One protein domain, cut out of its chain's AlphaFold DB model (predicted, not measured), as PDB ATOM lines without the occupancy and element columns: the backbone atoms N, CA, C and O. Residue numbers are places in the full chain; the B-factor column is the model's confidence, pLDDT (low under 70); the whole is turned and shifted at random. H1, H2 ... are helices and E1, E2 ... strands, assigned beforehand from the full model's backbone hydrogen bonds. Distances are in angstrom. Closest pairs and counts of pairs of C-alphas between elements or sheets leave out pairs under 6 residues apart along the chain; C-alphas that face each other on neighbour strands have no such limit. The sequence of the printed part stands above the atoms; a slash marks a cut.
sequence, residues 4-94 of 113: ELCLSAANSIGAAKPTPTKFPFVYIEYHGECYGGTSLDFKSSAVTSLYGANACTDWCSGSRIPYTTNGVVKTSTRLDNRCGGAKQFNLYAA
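This is residues 4 to 94 of the 113 residues of an uncharacterized protein of Coniochaeta pulveracea (UniProt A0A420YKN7). A small antiparallel sheet of three strands, E2, E1 and E5, has one helix, H1, over one face, and the hairpin of E3 and E4 reaches away from this body as a two-stranded arm whose tip, residues 68 to 73, sticks out. The unnamed residues 38 to 63 make a long loop that swings round on the side of the sheet away from H1 before it leads into the arm, and residues 78 to 89 lead back from the arm to E5. The printed part has 91 residues, with the named elements in the order H1, E1, E2, E3, E4, E5; the sheets run E2 - E1 - E5 and E3 - E4, both antiparallel. The class is mixed, helices and strands, with under half of the residues in named elements. The whole is only just loose, close to compact, with a radius of gyration of the C-alphas of 15.1 A, and only just flat, spanning 51 by 34 by 18 A.

H1 is residues 4 to 15, 16.5 A long, beginning at C-alpha 4 (295.240, 196.896, 164.740). E1 is residues 25 to 29, 13.5 A, and E2 is residues 33 to 37, 13.1 A. E3, residues 64 to 69, is 15.6 A long and begins at C-alpha 64 (286.475, 200.599, 175.413). E4, residues 72 to 77, is 16.4 A long. E5, residues 90 to 93, ends at C-alpha 93 (303.060, 201.511, 161.680).

H1 is on the sheet at a height of 8.5 A, over E2 and E1, in two layers, a helix on one face of a sheet. On the local plane it stands at 58 degrees to E1, only just slantwise to the strands. H1 touches E2, with the C-alphas of Ala 10 and Gly 36 closest at 5.2 A. It touches E1, with Leu 7 and Val 26 closest, their C-alphas 6.0 A apart. H1 and E5 are near each other. In H1 every O i to N i+4 pair is within hydrogen-bond range. E1 and E2 are a hairpin, with N 27 and O 35 within hydrogen-bond range at 2.8 A. On the other side of E1 is E5, antiparallel, with N 26 and O 92 at 2.8 A. E3 and E4 are a hairpin, with N 67 and O 74 at 2.8 A. H1 is apart from E3 and E4.

The C-alphas farthest apart are those of Thr 19 and Asn 70, 51.4 A. The printed part has no cut. The links E2 to E3, 26 residues, and E4 to E5, 12 residues, are long. The mean pLDDT of the printed part is 76.1; residues 44 to 46, 49 to 55, 65 to 70, 72 to 80 and 94 are under 70.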
ATOM      1  N   GLU A   4     295.032 198.252 165.255       78.44
ATOM      2  CA  GLU A   4     295.240 196.896 164.740       78.44
ATOM      3  C   GLU A   4     294.166 196.508 163.709       78.44
ATOM      4  O   GLU A   4     294.478 195.991 162.635       78.44
ATOM      5  N   LEU A   5     292.895 196.814 164.003       81.88
ATOM      6  CA  LEU A   5     291.778 196.566 163.089       81.88
ATOM      7  C   LEU A   5     291.851 197.459 161.844       81.88
ATOM      8  O   LEU A   5     291.535 197.018 160.743       81.88
ATOM      9  N   CYS A   6     292.283 198.707 162.011       84.44
ATOM     10  CA  CYS A   6     292.484 199.627 160.900       84.44
ATOM     11  C   CYS A   6     293.585 199.121 159.959       84.44
ATOM     12  O   CYS A   6     293.395 199.068 158.743       84.44
ATOM     13  N   LEU A   7     294.710 198.673 160.516       82.44
ATOM     14  CA  LEU A   7     295.828 198.149 159.742       82.44
ATOM     15  C   LEU A   7     295.469 196.876 158.969       82.44
ATOM     16  O   LEU A   7     295.833 196.750 157.795       82.44
ATOM     17  N   SER A   8     294.759 195.940 159.602       82.25
ATOM     18  CA  SER A   8     294.322 194.715 158.932       82.25
ATOM     19  C   SER A   8     293.323 195.023 157.818       82.25
ATOM     20  O   SER A   8     293.530 194.582 156.688       82.25
ATOM     21  N   ALA A   9     292.321 195.868 158.079       84.25
ATOM     22  CA  ALA A   9     291.338 196.280 157.082       84.25
ATOM     23  C   ALA A   9     291.985 197.006 155.890       84.25
ATOM     24  O   ALA A   9     291.694 196.677 154.739       84.25
ATOM     25  N   ALA A  10     292.905 197.944 156.144       85.88
ATOM     26  CA  ALA A  10     293.621 198.661 155.093       85.88
ATOM     27  C   ALA A  10     294.405 197.699 154.190       85.88
ATOM     28  O   ALA A  10     294.318 197.794 152.965       85.88
ATOM     29  N   ASN A  11     295.124 196.734 154.773       83.94
ATOM     30  CA  ASN A  11     295.888 195.752 154.002       83.94
ATOM     31  C   ASN A  11     294.996 194.727 153.288       83.94
ATOM     32  O   ASN A  11     295.317 194.351 152.163       83.94
ATOM     33  N   SER A  12     293.855 194.326 153.857       85.94
ATOM     34  CA  SER A  12     292.866 193.495 153.155       85.94
ATOM     35  C   SER A  12     292.295 194.210 151.929       85.94
ATOM     36  O   SER A  12     292.240 193.626 150.848       85.94
ATOM     37  N   ILE A  13     291.933 195.491 152.061       85.88
ATOM     38  CA  ILE A  13     291.465 196.314 150.936       85.88
ATOM     39  C   ILE A  13     292.580 196.479 149.899       85.88
ATOM     40  O   ILE A  13     292.338 196.344 148.704       85.88
ATOM     41  N   GLY A  14     293.805 196.761 150.350       85.12
ATOM     42  CA  GLY A  14     294.977 196.903 149.489       85.12
ATOM     43  C   GLY A  14     295.294 195.638 148.693       85.12
ATOM     44  O   GLY A  14     295.599 195.734 147.506       85.12
ATOM     45  N   ALA A  15     295.157 194.463 149.306       85.81
ATOM     46  CA  ALA A  15     295.349 193.170 148.654       85.81
ATOM     47  C   ALA A  15     294.255 192.843 147.625       85.81
ATOM     48  O   ALA A  15     294.539 192.177 146.635       85.81
ATOM     49  N   ALA A  16     293.027 193.330 147.831       86.56
ATOM     50  CA  ALA A  16     291.900 193.111 146.922       86.56
ATOM     51  C   ALA A  16     291.919 194.009 145.666       86.56
ATOM     52  O   ALA A  16     291.067 193.862 144.789       86.56
ATOM     53  N   LYS A  17     292.857 194.961 145.562       83.69
ATOM     54  CA  LYS A  17     292.987 195.831 144.384       83.69
ATOM     55  C   LYS A  17     293.566 195.073 143.178       83.69
ATOM     56  O   LYS A  17     294.374 194.169 143.376       83.69
ATOM     57  N   PRO A  18     293.265 195.505 141.931       87.94
ATOM     58  CA  PRO A  18     293.847 194.914 140.717       87.94
ATOM     59  C   PRO A  18     295.379 194.879 140.732       87.94
ATOM     60  O   PRO A  18     295.996 193.943 140.234       87.94
ATOM     61  N   THR A  19     295.990 195.895 141.341       86.75
ATOM     62  CA  THR A  19     297.406 195.903 141.702       86.75
ATOM     63  C   THR A  19     297.502 195.918 143.226       86.75
ATOM     64  O   THR A  19     297.194 196.951 143.837       86.75
ATOM     65  N   PRO A  20     297.895 194.795 143.856       85.56
ATOM     66  CA  PRO A  20     297.986 194.700 145.303       85.56
ATOM     67  C   PRO A  20     298.869 195.800 145.889       85.56
ATOM     68  O   PRO A  20     300.001 196.012 145.458       85.56
ATOM     69  N   THR A  21     298.344 196.504 146.886       85.31
ATOM     70  CA  THR A  21     299.052 197.572 147.597       85.31
ATOM     71  C   THR A  21     299.203 197.179 149.059       85.31
ATOM     72  O   THR A  21     298.218 196.829 149.706       85.31
ATOM     73  N   LYS A  22     300.424 197.258 149.592       84.19
ATOM     74  CA  LYS A  22     300.669 197.120 151.031       84.19
ATOM     75  C   LYS A  22     300.695 198.497 151.673       84.19
ATOM     76  O   LYS A  22     301.358 199.397 151.160       84.19
ATOM     77  N   PHE A  23     300.010 198.635 152.800       83.12
ATOM     78  CA  PHE A  23     300.013 199.857 153.595       83.12
ATOM     79  C   PHE A  23     300.856 199.625 154.854       83.12
ATOM     80  O   PHE A  23     300.366 199.008 155.803       83.12
ATOM     81  N   PRO A  24     302.135 200.056 154.859       81.94
ATOM     82  CA  PRO A  24     302.999 199.960 156.037       81.94
ATOM     83  C   PRO A  24     302.559 200.894 157.166       81.94
ATOM     84  O   PRO A  24     302.985 200.707 158.305       81.94
ATOM     85  N   PHE A  25     301.707 201.875 156.866       83.38
ATOM     86  CA  PHE A  25     301.200 202.836 157.828       83.38
ATOM     87  C   PHE A  25     299.681 202.945 157.744       83.38
ATOM     88  O   PHE A  25     299.084 202.756 156.680       83.38
ATOM     89  N   VAL A  26     299.058 203.310 158.857       86.12
ATOM     90  CA  VAL A  26     297.681 203.793 158.888       86.12
ATOM     91  C   VAL A  26     297.582 205.086 159.674       86.12
ATOM     92  O   VAL A  26     298.296 205.292 160.655       86.12
ATOM     93  N   TYR A  27     296.669 205.941 159.240       85.56
ATOM     94  CA  TYR A  27     296.307 207.174 159.914       85.56
ATOM     95  C   TYR A  27     294.919 207.011 160.496       85.56
ATOM     96  O   TYR A  27     294.027 206.492 159.817       85.56
ATOM     97  N   ILE A  28     294.746 207.451 161.737       85.38
ATOM     98  CA  ILE A  28     293.455 207.381 162.406       85.38
ATOM     99  C   ILE A  28     293.057 208.756 162.914       85.38
ATOM    100  O   ILE A  28     293.843 209.411 163.601       85.38
ATOM    101  N   GLU A  29     291.843 209.166 162.562       85.00
ATOM    102  CA  GLU A  29     291.226 210.431 162.957       85.00
ATOM    103  C   GLU A  29     289.900 210.161 163.691       85.00
ATOM    104  O   GLU A  29     289.289 209.094 163.551       85.00
ATOM    105  N   TYR A  30     289.457 211.135 164.488       82.50
ATOM    106  CA  TYR A  30     288.089 211.238 164.996       82.50
ATOM    107  C   TYR A  30     287.538 209.939 165.613       82.50
ATOM    108  O   TYR A  30     286.502 209.405 165.214       82.50
ATOM    109  N   HIS A  31     288.253 209.391 166.597       78.62
ATOM    110  CA  HIS A  31     287.874 208.173 167.332       78.62
ATOM    111  C   HIS A  31     287.749 206.885 166.491       78.62
ATOM    112  O   HIS A  31     287.411 205.829 167.055       78.62
ATOM    113  N   GLY A  32     288.033 206.893 165.184       78.94
ATOM    114  CA  GLY A  32     287.989 205.660 164.403       78.94
ATOM    115  C   GLY A  32     287.934 205.734 162.883       78.94
ATOM    116  O   GLY A  32     287.748 204.677 162.277       78.94
ATOM    117  N   GLU A  33     288.092 206.899 162.260       85.25
ATOM    118  CA  GLU A  33     288.252 206.989 160.808       85.25
ATOM    119  C   GLU A  33     289.627 206.462 160.406       85.25
ATOM    120  O   GLU A  33     290.637 206.921 160.919       85.25
ATOM    121  N   CYS A  34     289.670 205.468 159.520       86.56
ATOM    122  CA  CYS A  34     290.877 204.716 159.192       86.56
ATOM    123  C   CYS A  34     291.333 204.990 157.757       86.56
ATOM    124  O   CYS A  34     290.564 204.790 156.814       86.56
ATOM    125  N   TYR A  35     292.602 205.358 157.581       86.50
ATOM    126  CA  TYR A  35     293.193 205.619 156.270       86.50
ATOM    127  C   TYR A  35     294.497 204.840 156.087       86.50
ATOM    128  O   TYR A  35     295.414 204.955 156.897       86.50
ATOM    129  N   GLY A  36     294.610 204.071 155.001       85.81
ATOM    130  CA  GLY A  36     295.853 203.388 154.625       85.81
ATOM    131  C   GLY A  36     296.884 204.349 154.030       85.81
ATOM    132  O   GLY A  36     296.540 205.199 153.207       85.81
ATOM    133  N   GLY A  37     298.146 204.197 154.425       83.38
ATOM    134  CA  GLY A  37     299.256 205.057 154.027       83.38
ATOM    135  C   GLY A  37     300.507 204.296 153.604       83.38
ATOM    136  O   GLY A  37     300.785 203.198 154.084       83.38
ATOM    137  N   THR A  38     301.283 204.910 152.712       82.94
ATOM    138  CA  THR A  38     302.627 204.453 152.309       82.94
ATOM    139  C   THR A  38     303.738 205.426 152.721       82.94
ATOM    140  O   THR A  38     304.913 205.123 152.538       82.94
ATOM    141  N   SER A  39     303.372 206.571 153.298       80.19
ATOM    142  CA  SER A  39     304.246 207.626 153.823       80.19
ATOM    143  C   SER A  39     304.033 207.804 155.328       80.19
ATOM    144  O   SER A  39     303.134 207.189 155.897       80.19
ATOM    145  N   LEU A  40     304.843 208.659 155.958       75.31
ATOM    146  CA  LEU A  40     304.565 209.156 157.309       75.31
ATOM    147  C   LEU A  40     303.696 210.421 157.317       75.31
ATOM    148  O   LEU A  40     303.205 210.801 158.372       75.31
ATOM    149  N   ASP A  41     303.509 211.073 156.168       75.19
ATOM    150  CA  ASP A  41     302.691 212.280 156.036       75.19
ATOM    151  C   ASP A  41     301.331 211.960 155.419       75.19
ATOM    152  O   ASP A  41     301.249 211.358 154.339       75.19
ATOM    153  N   PHE A  42     300.256 212.430 156.050       73.44
ATOM    154  CA  PHE A  42     298.908 212.281 155.510       73.44
ATOM    155  C   PHE A  42     298.551 213.475 154.626       73.44
ATOM    156  O   PHE A  42     298.233 214.546 155.132       73.44
ATOM    157  N   LYS A  43     298.578 213.316 153.295       75.31
ATOM    158  CA  LYS A  43     298.222 214.389 152.335       75.31
ATOM    159  C   LYS A  43     298.935 215.731 152.625       75.31
ATOM    160  O   LYS A  43     298.303 216.784 152.588       75.31
ATOM    161  N   SER A  44     300.225 215.687 152.964       69.56
ATOM    162  CA  SER A  44     301.024 216.853 153.396       69.56
ATOM    163  C   SER A  44     300.561 217.535 154.694       69.56
ATOM    164  O   SER A  44     300.985 218.650 154.988       69.56
ATOM    165  N   SER A  45     299.703 216.886 155.481       68.50
ATOM    166  CA  SER A  45     299.363 217.302 156.843       68.50
ATOM    167  C   SER A  45     300.310 216.638 157.837       68.50
ATOM    168  O   SER A  45     300.620 215.451 157.706       68.50
ATOM    169  N   ALA A  46     300.738 217.400 158.845       68.38
ATOM    170  CA  ALA A  46     301.550 216.875 159.933       68.38
ATOM    171  C   ALA A  46     300.771 215.800 160.703       68.38
ATOM    172  O   ALA A  46     299.637 216.027 161.137       68.38
ATOM    173  N   VAL A  47     301.385 214.633 160.888       75.06
ATOM    174  CA  VAL A  47     300.839 213.599 161.768       75.06
ATOM    175  C   VAL A  47     300.949 214.027 163.223       75.06
ATOM    176  O   VAL A  47     301.923 214.646 163.649       75.06
ATOM    177  N   THR A  48     299.918 213.710 163.999       72.88
ATOM    178  CA  THR A  48     299.887 214.009 165.429       72.88
ATOM    179  C   THR A  48     300.631 212.918 166.182       72.88
ATOM    180  O   THR A  48     300.412 211.725 165.960       72.88
ATOM    181  N   SER A  49     301.530 213.328 167.078       67.56
ATOM    182  CA  SER A  49     302.246 212.387 167.932       67.56
ATOM    183  C   SER A  49     301.274 211.633 168.843       67.56
ATOM    184  O   SER A  49     300.328 212.205 169.389       67.56
ATOM    185  N   LEU A  50     301.547 210.347 169.063       67.69
ATOM    186  CA  LEU A  50     300.840 209.531 170.055       67.69
ATOM    187  C   LEU A  50     301.267 209.863 171.496       67.69
ATOM    188  O   LEU A  50     300.556 209.532 172.442       67.69
ATOM    189  N   TYR A  51     302.424 210.517 171.659       65.50
ATOM    190  CA  TYR A  51     303.073 210.770 172.947       65.50
ATOM    191  C   TYR A  51     303.652 212.194 173.026       65.50
ATOM    192  O   TYR A  51     304.063 212.769 172.017       65.50
ATOM    193  N   GLY A  52     303.692 212.771 174.229       60.81
ATOM    194  CA  GLY A  52     304.195 214.129 174.480       60.81
ATOM    195  C   GLY A  52     303.104 215.155 174.810       60.81
ATOM    196  O   GLY A  52     301.920 214.837 174.851       60.81
ATOM    197  N   ALA A  53     303.511 216.402 175.064       56.91
ATOM    198  CA  ALA A  53     302.621 217.464 175.561       56.91
ATOM    199  C   ALA A  53     301.492 217.855 174.586       56.91
ATOM    200  O   ALA A  53     300.469 218.372 175.019       56.91
ATOM    201  N   ASN A  54     301.664 217.569 173.291       62.03
ATOM    202  CA  ASN A  54     300.669 217.792 172.236       62.03
ATOM    203  C   ASN A  54     300.133 216.469 171.666       62.03
ATOM    204  O   ASN A  54     299.722 216.408 170.507       62.03
ATOM    205  N   ALA A  55     300.215 215.389 172.446       67.44
ATOM    206  CA  ALA A  55     299.694 214.103 172.027       67.44
ATOM    207  C   ALA A  55     298.172 214.113 171.969       67.44
ATOM    208  O   ALA A  55     297.499 214.725 172.800       67.44
ATOM    209  N   CYS A  56     297.634 213.350 171.027       70.25
ATOM    210  CA  CYS A  56     296.211 213.083 171.005       70.25
ATOM    211  C   CYS A  56     295.780 212.338 172.283       70.25
ATOM    212  O   CYS A  56     296.298 211.266 172.609       70.25
ATOM    213  N   THR A  57     294.784 212.883 172.980       72.31
ATOM    214  CA  THR A  57     294.202 212.274 174.184       72.31
ATOM    215  C   THR A  57     292.950 211.451 173.898       72.31
ATOM    216  O   THR A  57     292.469 210.740 174.781       72.31
ATOM    217  N   ASP A  58     292.427 211.507 172.678       78.94
ATOM    218  CA  ASP A  58     291.181 210.846 172.328       78.94
ATOM    219  C   ASP A  58     291.363 209.345 172.130       78.94
ATOM    220  O   ASP A  58     292.206 208.856 171.372       78.94
ATOM    221  N   TRP A  59     290.535 208.595 172.851       81.75
ATOM    222  CA  TRP A  59     290.515 207.146 172.774       81.75
ATOM    223  C   TRP A  59     289.837 206.683 171.496       81.75
ATOM    224  O   TRP A  59     288.791 207.207 171.099       81.75
ATOM    225  N   CYS A  60     290.397 205.641 170.895       80.69
ATOM    226  CA  CYS A  60     289.703 204.903 169.859       80.69
ATOM    227  C   CYS A  60     288.368 204.356 170.368       80.69
ATOM    228  O   CYS A  60     288.255 203.862 171.490       80.69
ATOM    229  N   SER A  61     287.353 204.370 169.507       77.25
ATOM    230  CA  SER A  61     286.052 203.746 169.778       77.25
ATOM    231  C   SER A  61     286.182 202.267 170.161       77.25
ATOM    232  O   SER A  61     285.410 201.771 170.973       77.25
ATOM    233  N   GLY A  62     287.191 201.566 169.626       71.50
ATOM    234  CA  GLY A  62     287.504 200.179 169.984       71.50
ATOM    235  C   GLY A  62     288.347 200.004 171.253       71.50
ATOM    236  O   GLY A  62     288.617 198.870 171.631       71.50
ATOM    237  N   SER A  63     288.782 201.084 171.915       73.38
ATOM    238  CA  SER A  63     289.569 201.003 173.156       73.38
ATOM    239  C   SER A  63     288.722 200.632 174.367       73.38
ATOM    240  O   SER A  63     289.269 200.146 175.354       73.38
ATOM    241  N   ARG A  64     287.408 200.886 174.320       73.56
ATOM    242  CA  ARG A  64     286.475 200.599 175.413       73.56
ATOM    243  C   ARG A  64     285.990 199.160 175.306       73.56
ATOM    244  O   ARG A  64     285.206 198.829 174.423       73.56
ATOM    245  N   ILE A  65     286.450 198.322 176.224       69.69
ATOM    246  CA  ILE A  65     286.122 196.900 176.280       69.69
ATOM    247  C   ILE A  65     285.166 196.688 177.458       69.69
ATOM    248  O   ILE A  65     285.574 196.868 178.611       69.69
ATOM    249  N   PRO A  66     283.890 196.345 177.213       63.72
ATOM    250  CA  PRO A  66     282.990 195.947 178.283       63.72
ATOM    251  C   PRO A  66     283.405 194.575 178.835       63.72
ATOM    252  O   PRO A  66     283.756 193.673 178.078       63.72
ATOM    253  N   TYR A  67     283.351 194.407 180.151       61.91
ATOM    254  CA  TYR A  67     283.579 193.129 180.821       61.91
ATOM    255  C   TYR A  67     282.642 192.992 182.020       61.91
ATOM    256  O   TYR A  67     282.318 193.974 182.686       61.91
ATOM    257  N   THR A  68     282.197 191.771 182.306       59.03
ATOM    258  CA  THR A  68     281.275 191.509 183.415       59.03
ATOM    259  C   THR A  68     282.045 190.981 184.615       59.03
ATOM    260  O   THR A  68     282.830 190.041 184.504       59.03
ATOM    261  N   THR A  69     281.813 191.559 185.788       57.66
ATOM    262  CA  THR A  69     282.341 191.048 187.059       57.66
ATOM    263  C   THR A  69     281.216 191.039 188.077       57.66
ATOM    264  O   THR A  69     280.596 192.072 188.313       57.66
ATOM    265  N   ASN A  70     280.944 189.875 188.673       69.88
ATOM    266  CA  ASN A  70     279.863 189.678 189.646       69.88
ATOM    267  C   ASN A  70     278.490 190.166 189.138       69.88
ATOM    268  O   ASN A  70     277.757 190.833 189.859       69.88
ATOM    269  N   GLY A  71     278.168 189.892 187.870       73.12
ATOM    270  CA  GLY A  71     276.905 190.315 187.250       73.12
ATOM    271  C   GLY A  71     276.811 191.808 186.908       73.12
ATOM    272  O   GLY A  71     275.808 192.230 186.343       73.12
ATOM    273  N   VAL A  72     277.847 192.606 187.189       59.97
ATOM    274  CA  VAL A  72     277.905 194.034 186.850       59.97
ATOM    275  C   VAL A  72     278.755 194.233 185.600       59.97
ATOM    276  O   VAL A  72     279.911 193.806 185.556       59.97
ATOM    277  N   VAL A  73     278.198 194.913 184.596       68.94
ATOM    278  CA  VAL A  73     278.944 195.338 183.404       68.94
ATOM    279  C   VAL A  73     279.841 196.515 183.780       68.94
ATOM    280  O   VAL A  73     279.369 197.567 184.209       68.94
ATOM    281  N   LYS A  74     281.147 196.331 183.615       61.06
ATOM    282  CA  LYS A  74     282.179 197.359 183.745       61.06
ATOM    283  C   LYS A  74     282.809 197.624 182.384       61.06
ATOM    284  O   LYS A  74     282.653 196.847 181.446       61.06
ATOM    285  N   THR A  75     283.528 198.732 182.261       64.88
ATOM    286  CA  THR A  75     284.237 199.092 181.029       64.88
ATOM    287  C   THR A  75     285.703 199.334 181.344       64.88
ATOM    288  O   THR A  75     286.023 200.157 182.197       64.88
ATOM    289  N   SER A  76     286.585 198.621 180.648       66.69
ATOM    290  CA  SER A  76     288.025 198.878 180.647       66.69
ATOM    291  C   SER A  76     288.387 199.708 179.420       66.69
ATOM    292  O   SER A  76     287.737 199.585 178.382       66.69
ATOM    293  N   THR A  77     289.405 200.560 179.522       68.69
ATOM    294  CA  THR A  77     289.910 201.343 178.385       68.69
ATOM    295  C   THR A  77     291.361 200.971 178.118       68.69
ATOM    296  O   THR A  77     292.208 201.138 178.992       68.69
ATOM    297  N   ARG A  78     291.651 200.487 176.906       67.06
ATOM    298  CA  ARG A  78     293.016 200.272 176.410       67.06
ATOM    299  C   ARG A  78     293.715 201.615 176.199       67.06
ATOM    300  O   ARG A  78     293.298 202.400 175.346       67.06
ATOM    301  N   LEU A  79     294.742 201.879 177.009       68.06
ATOM    302  CA  LEU A  79     295.400 203.187 177.086       68.06
ATOM    303  C   LEU A  79     296.463 203.423 175.994       68.06
ATOM    304  O   LEU A  79     296.984 204.527 175.848       68.06
ATOM    305  N   ASP A  80     296.763 202.382 175.230       67.75
ATOM    306  CA  ASP A  80     297.661 202.350 174.078       67.75
ATOM    307  C   ASP A  80     296.962 202.765 172.768       67.75
ATOM    308  O   ASP A  80     297.617 203.140 171.799       67.75
ATOM    309  N   ASN A  81     295.625 202.778 172.741       74.88
ATOM    310  CA  ASN A  81     294.836 203.023 171.532       74.88
ATOM    311  C   ASN A  81     294.300 204.466 171.454       74.88
ATOM    312  O   ASN A  81     293.182 204.751 171.905       74.88
ATOM    313  N   ARG A  82     295.068 205.371 170.831       80.81
ATOM    314  CA  ARG A  82     294.705 206.786 170.585       80.81
ATOM    315  C   ARG A  82     294.259 207.024 169.138       80.81
ATOM    316  O   ARG A  82     294.997 206.689 168.220       80.81
ATOM    317  N   CYS A  83     293.121 207.658 168.891       75.62
ATOM    318  CA  CYS A  83     292.558 207.741 167.530       75.62
ATOM    319  C   CYS A  83     292.346 209.159 166.997       75.62
ATOM    320  O   CYS A  83     291.432 209.367 166.204       75.62
ATOM    321  N   GLY A  84     293.175 210.115 167.407       72.75
ATOM    322  CA  GLY A  84     293.032 211.499 166.961       72.75
ATOM    323  C   GLY A  84     291.802 212.197 167.558       72.75
ATOM    324  O   GLY A  84     290.798 211.564 167.886       72.75
ATOM    325  N   GLY A  85     291.879 213.520 167.669       72.12
ATOM    326  CA  GLY A  85     290.719 214.411 167.646       72.12
ATOM    327  C   GLY A  85     290.431 214.923 166.229       72.12
ATOM    328  O   GLY A  85     291.030 214.471 165.250       72.12
ATOM    329  N   ALA A  86     289.531 215.899 166.100       71.25
ATOM    330  CA  ALA A  86     289.261 216.540 164.810       71.25
ATOM    331  C   ALA A  86     290.546 217.154 164.217       71.25
ATOM    332  O   ALA A  86     291.193 217.982 164.865       71.25
ATOM    333  N   LYS A  87     290.899 216.773 162.983       72.25
ATOM    334  CA  LYS A  87     292.124 217.156 162.255       72.25
ATOM    335  C   LYS A  87     293.437 216.689 162.891       72.25
ATOM    336  O   LYS A  87     294.493 217.238 162.579       72.25
ATOM    337  N   GLN A  88     293.390 215.694 163.772       77.31
ATOM    338  CA  GLN A  88     294.580 215.074 164.351       77.31
ATOM    339  C   GLN A  88     294.744 213.667 163.783       77.31
ATOM    340  O   GLN A  88     293.984 212.760 164.111       77.31
ATOM    341  N   PHE A  89     295.748 213.486 162.930       78.56
ATOM    342  CA  PHE A  89     296.010 212.215 162.262       78.56
ATOM    343  C   PHE A  89     297.045 211.419 163.041       78.56
ATOM    344  O   PHE A  89     298.246 211.670 162.928       78.56
ATOM    345  N   ASN A  90     296.587 210.453 163.828       81.81
ATOM    346  CA  ASN A  90     297.475 209.578 164.577       81.81
ATOM    347  C   ASN A  90     298.070 208.518 163.649       81.81
ATOM    348  O   ASN A  90     297.332 207.743 163.038       81.81
ATOM    349  N   LEU A  91     299.397 208.477 163.562       81.06
ATOM    350  CA  LEU A  91     300.127 207.543 162.712       81.06
ATOM    351  C   LEU A  91     300.457 206.248 163.458       81.06
ATOM    352  O   LEU A  91     301.086 206.276 164.515       81.06
ATOM    353  N   TYR A  92     300.106 205.117 162.858       81.38
ATOM    354  CA  TYR A  92     300.469 203.784 163.325       81.38
ATOM    355  C   TYR A  92     301.207 203.025 162.230       81.38
ATOM    356  O   TYR A  92     300.794 203.035 161.072       81.38
ATOM    357  N   ALA A  93     302.288 202.341 162.596       78.50
ATOM    358  CA  ALA A  93     303.060 201.511 161.680       78.50
ATOM    359  C   ALA A  93     302.702 200.029 161.842       78.50
ATOM    360  O   ALA A  93     302.487 199.544 162.954       78.50
ATOM    361  N   ALA A  94     302.702 199.293 160.734       67.62
ATOM    362  CA  ALA A  94     302.714 197.840 160.745       67.62
ATOM    363  C   ALA A  94     304.055 197.366 161.309       67.62
ATOM    364  O   ALA A  94     305.098 197.573 160.686       67.62
TER     365      ALA A  94